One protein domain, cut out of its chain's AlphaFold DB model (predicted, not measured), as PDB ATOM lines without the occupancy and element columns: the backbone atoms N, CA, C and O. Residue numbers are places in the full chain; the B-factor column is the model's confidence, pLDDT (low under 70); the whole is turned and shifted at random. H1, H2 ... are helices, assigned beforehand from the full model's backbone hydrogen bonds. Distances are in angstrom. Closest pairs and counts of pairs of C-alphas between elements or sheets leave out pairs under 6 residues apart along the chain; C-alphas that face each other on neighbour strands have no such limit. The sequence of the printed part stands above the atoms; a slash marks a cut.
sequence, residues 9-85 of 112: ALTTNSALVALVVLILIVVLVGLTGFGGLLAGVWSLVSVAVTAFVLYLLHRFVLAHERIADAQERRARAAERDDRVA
ATOM      1  N   ALA A   9      37.305 -21.952 -49.824       57.12
ATOM      2  CA  ALA A   9      36.303 -21.694 -48.790       57.12
ATOM      3  C   ALA A   9      34.992 -21.156 -49.392       57.12
ATOM      4  O   ALA A   9      33.905 -21.567 -48.988       57.12
ATOM      5  N   LEU A  10      35.079 -20.270 -50.393       58.69
ATOM      6  CA  LEU A  10      33.912 -19.742 -51.109       58.69
ATOM      7  C   LEU A  10      33.213 -20.818 -51.945       58.69
ATOM      8  O   LEU A  10      31.985 -20.846 -51.965       58.69
ATOM      9  N   THR A  11      33.960 -21.711 -52.601       62.69
ATOM     10  CA  THR A  11      33.388 -22.828 -53.374       62.69
ATOM     11  C   THR A  11      32.813 -23.921 -52.486       62.69
ATOM     12  O   THR A  11      31.761 -24.458 -52.806       62.69
ATOM     13  N   THR A  12      33.422 -24.211 -51.336       64.44
ATOM     14  CA  THR A  12      32.860 -25.160 -50.362       64.44
ATOM     15  C   THR A  12      31.563 -24.617 -49.765       64.44
ATOM     16  O   THR A  12      30.550 -25.313 -49.732       64.44
ATOM     17  N   ASN A  13      31.554 -23.343 -49.363       69.25
ATOM     18  CA  ASN A  13      30.354 -22.691 -48.845       69.25
ATOM     19  C   ASN A  13      29.272 -22.559 -49.926       69.25
ATOM     20  O   ASN A  13      28.098 -22.773 -49.638       69.25
ATOM     21  N   SER A  14      29.641 -22.263 -51.176       72.44
ATOM     22  CA  SER A  14      28.681 -22.190 -52.282       72.44
ATOM     23  C   SER A  14      28.171 -23.564 -52.713       72.44
ATOM     24  O   SER A  14      26.996 -23.678 -53.042       72.44
ATOM     25  N   ALA A  15      28.987 -24.617 -52.633       71.00
ATOM     26  CA  ALA A  15      28.566 -25.996 -52.859       71.00
ATOM     27  C   ALA A  15      27.588 -26.463 -51.774       71.00
ATOM     28  O   ALA A  15      26.574 -27.082 -52.091       71.00
ATOM     29  N   LEU A  16      27.837 -26.109 -50.508       74.38
ATOM     30  CA  LEU A  16      26.905 -26.363 -49.407       74.38
ATOM     31  C   LEU A  16      25.590 -25.601 -49.601       74.38
ATOM     32  O   LEU A  16      24.519 -26.188 -49.466       74.38
ATOM     33  N   VAL A  17      25.651 -24.323 -49.981       75.56
ATOM     34  CA  VAL A  17      24.455 -23.524 -50.290       75.56
ATOM     35  C   VAL A  17      23.698 -24.115 -51.482       75.56
ATOM     36  O   VAL A  17      22.483 -24.269 -51.407       75.56
ATOM     37  N   ALA A  18      24.388 -24.514 -52.550       73.75
ATOM     38  CA  ALA A  18      23.779 -25.139 -53.721       73.75
ATOM     39  C   ALA A  18      23.114 -26.481 -53.377       73.75
ATOM     40  O   ALA A  18      22.009 -26.747 -53.842       73.75
ATOM     41  N   LEU A  19      23.739 -27.292 -52.519       80.50
ATOM     42  CA  LEU A  19      23.167 -28.540 -52.011       80.50
ATOM     43  C   LEU A  19      21.892 -28.275 -51.200       80.50
ATOM     44  O   LEU A  19      20.872 -28.922 -51.428       80.50
ATOM     45  N   VAL A  20      21.929 -27.306 -50.281       82.25
ATOM     46  CA  VAL A  20      20.767 -26.917 -49.467       82.25
ATOM     47  C   VAL A  20      19.626 -26.426 -50.357       82.25
ATOM     48  O   VAL A  20      18.490 -26.858 -50.182       82.25
ATOM     49  N   VAL A  21      19.922 -25.579 -51.345       83.69
ATOM     50  CA  VAL A  21      18.936 -25.072 -52.309       83.69
ATOM     51  C   VAL A  21      18.364 -26.207 -53.158       83.69
ATOM     52  O   VAL A  21      17.152 -26.266 -53.345       83.69
ATOM     53  N   LEU A  22      19.193 -27.142 -53.625       82.19
ATOM     54  CA  LEU A  22      18.747 -28.307 -54.389       82.19
ATOM     55  C   LEU A  22      17.795 -29.185 -53.569       82.19
ATOM     56  O   LEU A  22      16.734 -29.556 -54.064       82.19
ATOM     57  N   ILE A  23      18.135 -29.472 -52.309       81.06
ATOM     58  CA  ILE A  23      17.263 -30.221 -51.392       81.06
ATOM     59  C   ILE A  23      15.944 -29.473 -51.196       81.06
ATOM     60  O   ILE A  23      14.878 -30.081 -51.278       81.06
ATOM     61  N   LEU A  24      16.000 -28.154 -50.991       81.75
ATOM     62  CA  LEU A  24      14.813 -27.325 -50.815       81.75
ATOM     63  C   LEU A  24      13.903 -27.381 -52.050       81.75
ATOM     64  O   LEU A  24      12.699 -27.551 -51.902       81.75
ATOM     65  N   ILE A  25      14.474 -27.302 -53.257       80.50
ATOM     66  CA  ILE A  25      13.739 -27.417 -54.524       80.50
ATOM     67  C   ILE A  25      13.119 -28.806 -54.661       80.50
ATOM     68  O   ILE A  25      11.943 -28.904 -54.992       80.50
ATOM     69  N   VAL A  26      13.862 -29.878 -54.376       74.56
ATOM     70  CA  VAL A  26      13.342 -31.254 -54.441       74.56
ATOM     71  C   VAL A  26      12.172 -31.442 -53.477       74.56
ATOM     72  O   VAL A  26      11.147 -31.999 -53.863       74.56
ATOM     73  N   VAL A  27      12.285 -30.927 -52.249       72.50
ATOM     74  CA  VAL A  27      11.195 -30.945 -51.266       72.50
ATOM     75  C   VAL A  27      10.008 -30.128 -51.766       72.50
ATOM     76  O   VAL A  27       8.882 -30.606 -51.686       72.50
ATOM     77  N   LEU A  28      10.234 -28.933 -52.315       72.69
ATOM     78  CA  LEU A  28       9.175 -28.045 -52.800       72.69
ATOM     79  C   LEU A  28       8.437 -28.637 -54.012       72.69
ATOM     80  O   LEU A  28       7.209 -28.576 -54.071       72.69
ATOM     81  N   VAL A  29       9.168 -29.256 -54.942       68.81
ATOM     82  CA  VAL A  29       8.631 -29.983 -56.105       68.81
ATOM     83  C   VAL A  29       7.864 -31.224 -55.651       68.81
ATOM     84  O   VAL A  29       6.759 -31.466 -56.130       68.81
ATOM     85  N   GLY A  30       8.396 -31.971 -54.680       62.34
ATOM     86  CA  GLY A  30       7.693 -33.086 -54.052       62.34
ATOM     87  C   GLY A  30       6.378 -32.640 -53.414       62.34
ATOM     88  O   GLY A  30       5.344 -33.245 -53.667       62.34
ATOM     89  N   LEU A  31       6.394 -31.532 -52.664       62.78
ATOM     90  CA  LEU A  31       5.227 -30.979 -51.968       62.78
ATOM     91  C   LEU A  31       4.131 -30.470 -52.918       62.78
ATOM     92  O   LEU A  31       2.951 -30.539 -52.580       62.78
ATOM     93  N   THR A  32       4.516 -29.928 -54.078       65.88
ATOM     94  CA  THR A  32       3.593 -29.307 -55.047       65.88
ATOM     95  C   THR A  32       3.108 -30.268 -56.135       65.88
ATOM     96  O   THR A  32       2.028 -30.055 -56.681       65.88
ATOM     97  N   GLY A  33       3.859 -31.333 -56.440       61.09
ATOM     98  CA  GLY A  33       3.603 -32.212 -57.586       61.09
ATOM     99  C   GLY A  33       2.488 -33.249 -57.413       61.09
ATOM    100  O   GLY A  33       1.908 -33.664 -58.412       61.09
ATOM    101  N   PHE A  34       2.154 -33.677 -56.192       51.34
ATOM    102  CA  PHE A  34       1.096 -34.672 -55.965       51.34
ATOM    103  C   PHE A  34       0.446 -34.446 -54.597       51.34
ATOM    104  O   PHE A  34       1.128 -34.410 -53.578       51.34
ATOM    105  N   GLY A  35      -0.871 -34.239 -54.570       58.41
ATOM    106  CA  GLY A  35      -1.604 -33.774 -53.393       58.41
ATOM    107  C   GLY A  35      -1.291 -34.522 -52.089       58.41
ATOM    108  O   GLY A  35      -1.280 -35.747 -52.059       58.41
ATOM    109  N   GLY A  36      -1.071 -33.735 -51.028       65.31
ATOM    110  CA  GLY A  36      -1.339 -34.030 -49.612       65.31
ATOM    111  C   GLY A  36      -0.836 -35.360 -49.032       65.31
ATOM    112  O   GLY A  36      -1.300 -36.434 -49.389       65.31
ATOM    113  N   LEU A  37       0.029 -35.279 -48.013       59.75
ATOM    114  CA  LEU A  37       0.532 -36.388 -47.176       59.75
ATOM    115  C   LEU A  37       1.423 -37.428 -47.876       59.75
ATOM    116  O   LEU A  37       2.558 -37.610 -47.438       59.75
ATOM    117  N   LEU A  38       0.976 -38.075 -48.955       61.50
ATOM    118  CA  LEU A  38       1.757 -39.122 -49.637       61.50
ATOM    119  C   LEU A  38       3.044 -38.561 -50.251       61.50
ATOM    120  O   LEU A  38       4.116 -39.141 -50.088       61.50
ATOM    121  N   ALA A  39       2.954 -37.383 -50.865       64.00
ATOM    122  CA  ALA A  39       4.109 -36.636 -51.348       64.00
ATOM    123  C   ALA A  39       5.086 -36.233 -50.231       64.00
ATOM    124  O   ALA A  39       6.301 -36.260 -50.430       64.00
ATOM    125  N   GLY A  40       4.574 -35.895 -49.044       66.75
ATOM    126  CA  GLY A  40       5.396 -35.540 -47.887       66.75
ATOM    127  C   GLY A  40       6.180 -36.737 -47.353       66.75
ATOM    128  O   GLY A  40       7.390 -36.643 -47.160       66.75
ATOM    129  N   VAL A  41       5.512 -37.884 -47.186       73.62
ATOM    130  CA  VAL A  41       6.157 -39.136 -46.764       73.62
ATOM    131  C   VAL A  41       7.174 -39.591 -47.808       73.62
ATOM    132  O   VAL A  41       8.308 -39.898 -47.455       73.62
ATOM    133  N   TRP A  42       6.816 -39.560 -49.093       71.19
ATOM    134  CA  TRP A  42       7.734 -39.902 -50.178       71.19
ATOM    135  C   TRP A  42       8.969 -38.995 -50.206       71.19
ATOM    136  O   TRP A  42      10.092 -39.482 -50.347       71.19
ATOM    137  N   SER A  43       8.789 -37.688 -50.005       71.25
ATOM    138  CA  SER A  43       9.895 -36.725 -49.939       71.25
ATOM    139  C   SER A  43      10.788 -36.982 -48.727       71.25
ATOM    140  O   SER A  43      12.007 -37.010 -48.864       71.25
ATOM    141  N   LEU A  44      10.204 -37.243 -47.554       76.75
ATOM    142  CA  LEU A  44      10.956 -37.559 -46.340       76.75
ATOM    143  C   LEU A  44      11.782 -38.842 -46.501       76.75
ATOM    144  O   LEU A  44      12.963 -38.859 -46.162       76.75
ATOM    145  N   VAL A  45      11.181 -39.893 -47.067       80.75
ATOM    146  CA  VAL A  45      11.868 -41.155 -47.381       80.75
ATOM    147  C   VAL A  45      12.995 -40.905 -48.379       80.75
ATOM    148  O   VAL A  45      14.110 -41.367 -48.168       80.75
ATOM    149  N   SER A  46      12.744 -40.117 -49.425       73.44
ATOM    150  CA  SER A  46      13.752 -39.778 -50.435       73.44
ATOM    151  C   SER A  46      14.937 -39.015 -49.831       73.44
ATOM    152  O   SER A  46      16.091 -39.320 -50.142       73.44
ATOM    153  N   VAL A  47      14.683 -38.072 -48.919       81.19
ATOM    154  CA  VAL A  47      15.733 -37.349 -48.183       81.19
ATOM    155  C   VAL A  47      16.505 -38.296 -47.266       81.19
ATOM    156  O   VAL A  47      17.733 -38.265 -47.268       81.19
ATOM    157  N   ALA A  48      15.821 -39.177 -46.531       80.06
ATOM    158  CA  ALA A  48      16.464 -40.162 -45.664       80.06
ATOM    159  C   ALA A  48      17.354 -41.132 -46.457       80.06
ATOM    160  O   ALA A  48      18.487 -41.389 -46.057       80.06
ATOM    161  N   VAL A  49      16.883 -41.618 -47.610       82.81
ATOM    162  CA  VAL A  49      17.664 -42.473 -48.517       82.81
ATOM    163  C   VAL A  49      18.880 -41.720 -49.050       82.81
ATOM    164  O   VAL A  49      19.988 -42.245 -49.009       82.81
ATOM    165  N   THR A  50      18.707 -40.473 -49.489       82.50
ATOM    166  CA  THR A  50      19.816 -39.642 -49.983       82.50
ATOM    167  C   THR A  50      20.866 -39.412 -48.896       82.50
ATOM    168  O   THR A  50      22.055 -39.621 -49.128       82.50
ATOM    169  N   ALA A  51      20.435 -39.044 -47.685       85.19
ATOM    170  CA  ALA A  51      21.314 -38.870 -46.534       85.19
ATOM    171  C   ALA A  51      22.030 -40.176 -46.162       85.19
ATOM    172  O   ALA A  51      23.220 -40.157 -45.861       85.19
ATOM    173  N   PHE A  52      21.337 -41.315 -46.233       81.44
ATOM    174  CA  PHE A  52      21.924 -42.627 -45.984       81.44
ATOM    175  C   PHE A  52      22.993 -42.987 -47.022       81.44
ATOM    176  O   PHE A  52      24.073 -43.443 -46.657       81.44
ATOM    177  N   VAL A  53      22.747 -42.722 -48.308       86.50
ATOM    178  CA  VAL A  53      23.738 -42.927 -49.376       86.50
ATOM    179  C   VAL A  53      24.956 -42.023 -49.176       86.50
ATOM    180  O   VAL A  53      26.085 -42.507 -49.232       86.50
ATOM    181  N   LEU A  54      24.753 -40.735 -48.881       88.25
ATOM    182  CA  LEU A  54      25.841 -39.797 -48.574       88.25
ATOM    183  C   LEU A  54      26.640 -40.239 -47.344       88.25
ATOM    184  O   LEU A  54      27.869 -40.201 -47.359       88.25
ATOM    185  N   TYR A  55      25.955 -40.706 -46.299       88.75
ATOM    186  CA  TYR A  55      26.580 -41.251 -45.101       88.75
ATOM    187  C   TYR A  55      27.437 -42.473 -45.423       88.75
ATOM    188  O   TYR A  55      28.573 -42.557 -44.958       88.75
ATOM    189  N   LEU A  56      26.927 -43.402 -46.238       85.06
ATOM    190  CA  LEU A  56      27.691 -44.560 -46.681       85.06
ATOM    191  C   LEU A  56      28.918 -44.127 -47.477       85.06
ATOM    192  O   LEU A  56      30.014 -44.560 -47.145       85.06
ATOM    193  N   LEU A  57      28.770 -43.243 -48.465       85.06
ATOM    194  CA  LEU A  57      29.893 -42.733 -49.258       85.06
ATOM    195  C   LEU A  57      30.964 -42.086 -48.372       85.06
ATOM    196  O   LEU A  57      32.134 -42.446 -48.464       85.06
ATOM    197  N   HIS A  58      30.562 -41.216 -47.446       86.56
ATOM    198  CA  HIS A  58      31.456 -40.631 -46.447       86.56
ATOM    199  C   HIS A  58      32.131 -41.708 -45.581       86.56
ATOM    200  O   HIS A  58      33.337 -41.665 -45.336       86.56
ATOM    201  N   ARG A  59      31.380 -42.729 -45.158       84.81
ATOM    202  CA  ARG A  59      31.898 -43.852 -44.370       84.81
ATOM    203  C   ARG A  59      32.891 -44.712 -45.156       84.81
ATOM    204  O   ARG A  59      33.851 -45.194 -44.559       84.81
ATOM    205  N   PHE A  60      32.686 -44.890 -46.458       78.12
ATOM    206  CA  PHE A  60      33.619 -45.579 -47.348       78.12
ATOM    207  C   PHE A  60      34.915 -44.784 -47.527       78.12
ATOM    208  O   PHE A  60      35.988 -45.374 -47.445       78.12
ATOM    209  N   VAL A  61      34.839 -43.461 -47.692       84.38
ATOM    210  CA  VAL A  61      36.026 -42.585 -47.754       84.38
ATOM    211  C   VAL A  61      36.844 -42.688 -46.463       84.38
ATOM    212  O   VAL A  61      38.027 -43.013 -46.515       84.38
ATOM    213  N   LEU A  62      36.192 -42.568 -45.305       76.44
ATOM    214  CA  LEU A  62      36.822 -42.764 -43.991       76.44
ATOM    215  C   LEU A  62      37.453 -44.153 -43.819       76.44
ATOM    216  O   LEU A  62      38.471 -44.312 -43.146       76.44
ATOM    217  N   ALA A  63      36.838 -45.192 -44.386       74.38
ATOM    218  CA  ALA A  63      37.403 -46.535 -44.357       74.38
ATOM    219  C   ALA A  63      38.649 -46.644 -45.250       74.38
ATOM    220  O   ALA A  63      39.620 -47.280 -44.843       74.38
ATOM    221  N   HIS A  64      38.652 -46.008 -46.425       72.12
ATOM    222  CA  HIS A  64      39.820 -45.961 -47.305       72.12
ATOM    223  C   HIS A  64      40.998 -45.213 -46.675       72.12
ATOM    224  O   HIS A  64      42.116 -45.722 -46.729       72.12
ATOM    225  N   GLU A  65      40.756 -44.085 -46.003       72.25
ATOM    226  CA  GLU A  65      41.788 -43.377 -45.229       72.25
ATOM    227  C   GLU A  65      42.427 -44.307 -44.185       72.25
ATOM    228  O   GLU A  65      43.647 -44.436 -44.097       72.25
ATOM    229  N   ARG A  66      41.602 -45.083 -43.471       68.44
ATOM    230  CA  ARG A  66      42.079 -46.059 -42.480       68.44
ATOM    231  C   ARG A  66      42.877 -47.225 -43.074       68.44
ATOM    232  O   ARG A  66      43.673 -47.841 -42.364       68.44
ATOM    233  N   ILE A  67      42.649 -47.571 -44.341       60.97
ATOM    234  CA  ILE A  67      43.389 -48.639 -45.026       60.97
ATOM    235  C   ILE A  67      44.773 -48.143 -45.458       60.97
ATOM    236  O   ILE A  67      45.728 -48.917 -45.363       60.97
ATOM    237  N   ALA A  68      44.911 -46.874 -45.852       59.78
ATOM    238  CA  ALA A  68      46.211 -46.265 -46.135       59.78
ATOM    239  C   ALA A  68      47.113 -46.271 -44.885       59.78
ATOM    240  O   ALA A  68      48.248 -46.745 -44.938       59.78
ATOM    241  N   ASP A  69      46.560 -45.906 -43.725       58.38
ATOM    242  CA  ASP A  69      47.292 -45.950 -42.450       58.38
ATOM    243  C   ASP A  69      47.698 -47.379 -42.044       58.38
ATOM    244  O   ASP A  69      48.752 -47.614 -41.444       58.38
ATOM    245  N   ALA A  70      46.864 -48.373 -42.362       59.00
ATOM    246  CA  ALA A  70      47.175 -49.773 -42.090       59.00
ATOM    247  C   ALA A  70      48.260 -50.327 -43.030       59.00
ATOM    248  O   ALA A  70      49.009 -51.222 -42.633       59.00
ATOM    249  N   GLN A  71      48.359 -49.813 -44.259       59.16
ATOM    250  CA  GLN A  71      49.417 -50.169 -45.208       59.16
ATOM    251  C   GLN A  71      50.776 -49.646 -44.732       59.16
ATOM    252  O   GLN A  71      51.744 -50.402 -44.719       59.16
ATOM    253  N   GLU A  72      50.837 -48.412 -44.226       60.50
ATOM    254  CA  GLU A  72      52.078 -47.841 -43.691       60.50
ATOM    255  C   GLU A  72      52.585 -48.607 -42.456       60.50
ATOM    256  O   GLU A  72      53.781 -48.865 -42.311       60.50
ATOM    257  N   ARG A  73      51.674 -49.078 -41.595       61.72
ATOM    258  CA  ARG A  73      52.040 -49.944 -40.460       61.72
ATOM    259  C   ARG A  73      52.573 -51.307 -40.896       61.72
ATOM    260  O   ARG A  73      53.469 -51.828 -40.237       61.72
ATOM    261  N   ARG A  74      52.051 -51.884 -41.985       60.03
ATOM    262  CA  ARG A  74      52.558 -53.155 -42.530       60.03
ATOM    263  C   ARG A  74      53.916 -52.986 -43.207       60.03
ATOM    264  O   ARG A  74      54.785 -53.815 -42.977       60.03
ATOM    265  N   ALA A  75      54.125 -51.901 -43.950       60.31
ATOM    266  CA  ALA A  75      55.422 -51.591 -44.550       60.31
ATOM    267  C   ALA A  75      56.514 -51.387 -43.480       60.31
ATOM    268  O   ALA A  75      57.577 -51.992 -43.557       60.31
ATOM    269  N   ARG A  76      56.217 -50.638 -42.407       59.59
ATOM    270  CA  ARG A  76      57.160 -50.441 -41.287       59.59
ATOM    271  C   ARG A  76      57.396 -51.697 -40.441       59.59
ATOM    272  O   ARG A  76      58.430 -51.803 -39.786       59.59
ATOM    273  N   ALA A  77      56.439 -52.624 -40.398       60.28
ATOM    274  CA  ALA A  77      56.630 -53.919 -39.746       60.28
ATOM    275  C   ALA A  77      57.515 -54.849 -40.595       60.28
ATOM    276  O   ALA A  77      58.388 -55.508 -40.039       60.28
ATOM    277  N   ALA A  78      57.357 -54.832 -41.922       62.00
ATOM    278  CA  ALA A  78      58.198 -55.591 -42.846       62.00
ATOM    279  C   ALA A  78      59.672 -55.137 -42.811       62.00
ATOM    280  O   ALA A  78      60.562 -55.975 -42.722       62.00
ATOM    281  N   GLU A  79      59.947 -53.827 -42.740       60.69
ATOM    282  CA  GLU A  79      61.322 -53.313 -42.572       60.69
ATOM    283  C   GLU A  79      61.992 -53.752 -41.256       60.69
ATOM    284  O   GLU A  79      63.220 -53.846 -41.172       60.69
ATOM    285  N   ARG A  80      61.205 -53.999 -40.200       59.66
ATOM    286  CA  ARG A  80      61.732 -54.514 -38.926       59.66
ATOM    287  C   ARG A  80      62.073 -55.995 -39.014       59.66
ATOM    288  O   ARG A  80      63.090 -56.385 -38.452       59.66
ATOM    289  N   ASP A  81      61.271 -56.778 -39.726       59.12
ATOM    290  CA  ASP A  81      61.545 -58.198 -39.961       59.12
ATOM    291  C   ASP A  81      62.799 -58.389 -40.826       59.12
ATOM    292  O   ASP A  81      63.664 -59.183 -40.464       59.12
ATOM    293  N   ASP A  82      62.989 -57.583 -41.876       58.44
ATOM    294  CA  ASP A  82      64.199 -57.642 -42.712       58.44
ATOM    295  C   ASP A  82      65.477 -57.239 -41.947       58.44
ATOM    296  O   ASP A  82      66.552 -57.796 -42.181       58.44
ATOM    297  N   ARG A  83      65.386 -56.317 -40.973       58.38
ATOM    298  CA  ARG A  83      66.516 -55.987 -40.078       58.38
ATOM    299  C   ARG A  83      66.836 -57.078 -39.061       58.38
ATOM    300  O   ARG A  83      67.984 -57.171 -38.641       58.38
ATOM    301  N   VAL A  84      65.846 -57.859 -38.636       58.34
ATOM    302  CA  VAL A  84      66.031 -58.966 -37.682       58.34
ATOM    303  C   VAL A  84      66.468 -60.248 -38.402       58.34
ATOM    304  O   VAL A  84      67.207 -61.047 -37.831       58.34
ATOM    305  N   ALA A  85      66.084 -60.421 -39.671       55.78
ATOM    306  CA  ALA A  85      66.462 -61.553 -40.513       55.78
ATOM    307  C   ALA A  85      67.863 -61.437 -41.145       55.78
ATOM    308  O   ALA A  85      68.360 -62.435 -41.661       55.78
TER     309      ALA A  85
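What this domain is: This is residues 9 to 85 of the 112 residues of an uncharacterized protein of Halobonum sp. NJ-3-1 (UniProt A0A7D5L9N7). What shape is this? It is an open helical hairpin, a V with unequal arms: H1 and the longer H2 meet beside their link, and residues 9 to 22 and 51 to 85 stick out. What is it made of? The printed part has 77 residues, with two named helices, H1 then H2, and no named strand; the class is all helix. It is extended, with a radius of gyration of the C-alphas of 22.4 A and spans of 75 by 31 by 9 A.

How they stand to each other: Where do the helices meet? H1, residues 9 to 33, touches H2, residues 38 to 85, with residues 23 to 33 alone; H2 touches H1 with residues 39 to 47 alone. Their closest C-alphas, Gly 30 and Ala 39, are 5.7 A apart. How do they run? This hairpin's helices run opposite ways at a tilt of 35.1 degrees, only just steep. Are the O i to N i+4 pairs within hydrogen-bond range? Every pair is in H1, and 43 of 44 are in H2.

Where its parts are: Where is H1? It runs 35.5 A from C-alpha 9 at (36.303, -21.694, -48.790) to C-alpha 33. Where is H2? It runs 69.1 A from C-alpha 38 to C-alpha 85 at (66.462, -61.553, -40.513).

The domain as a whole: How large is it? The C-alphas farthest apart, Gly 35 and Ala 85, are 74.6 A apart. Is it continuous? The printed part has no cut, and the four-residue link is tight. Where is confidence low? Residues 9 to 13, 29 to 40 and 66 to 85 have pLDDT under 70.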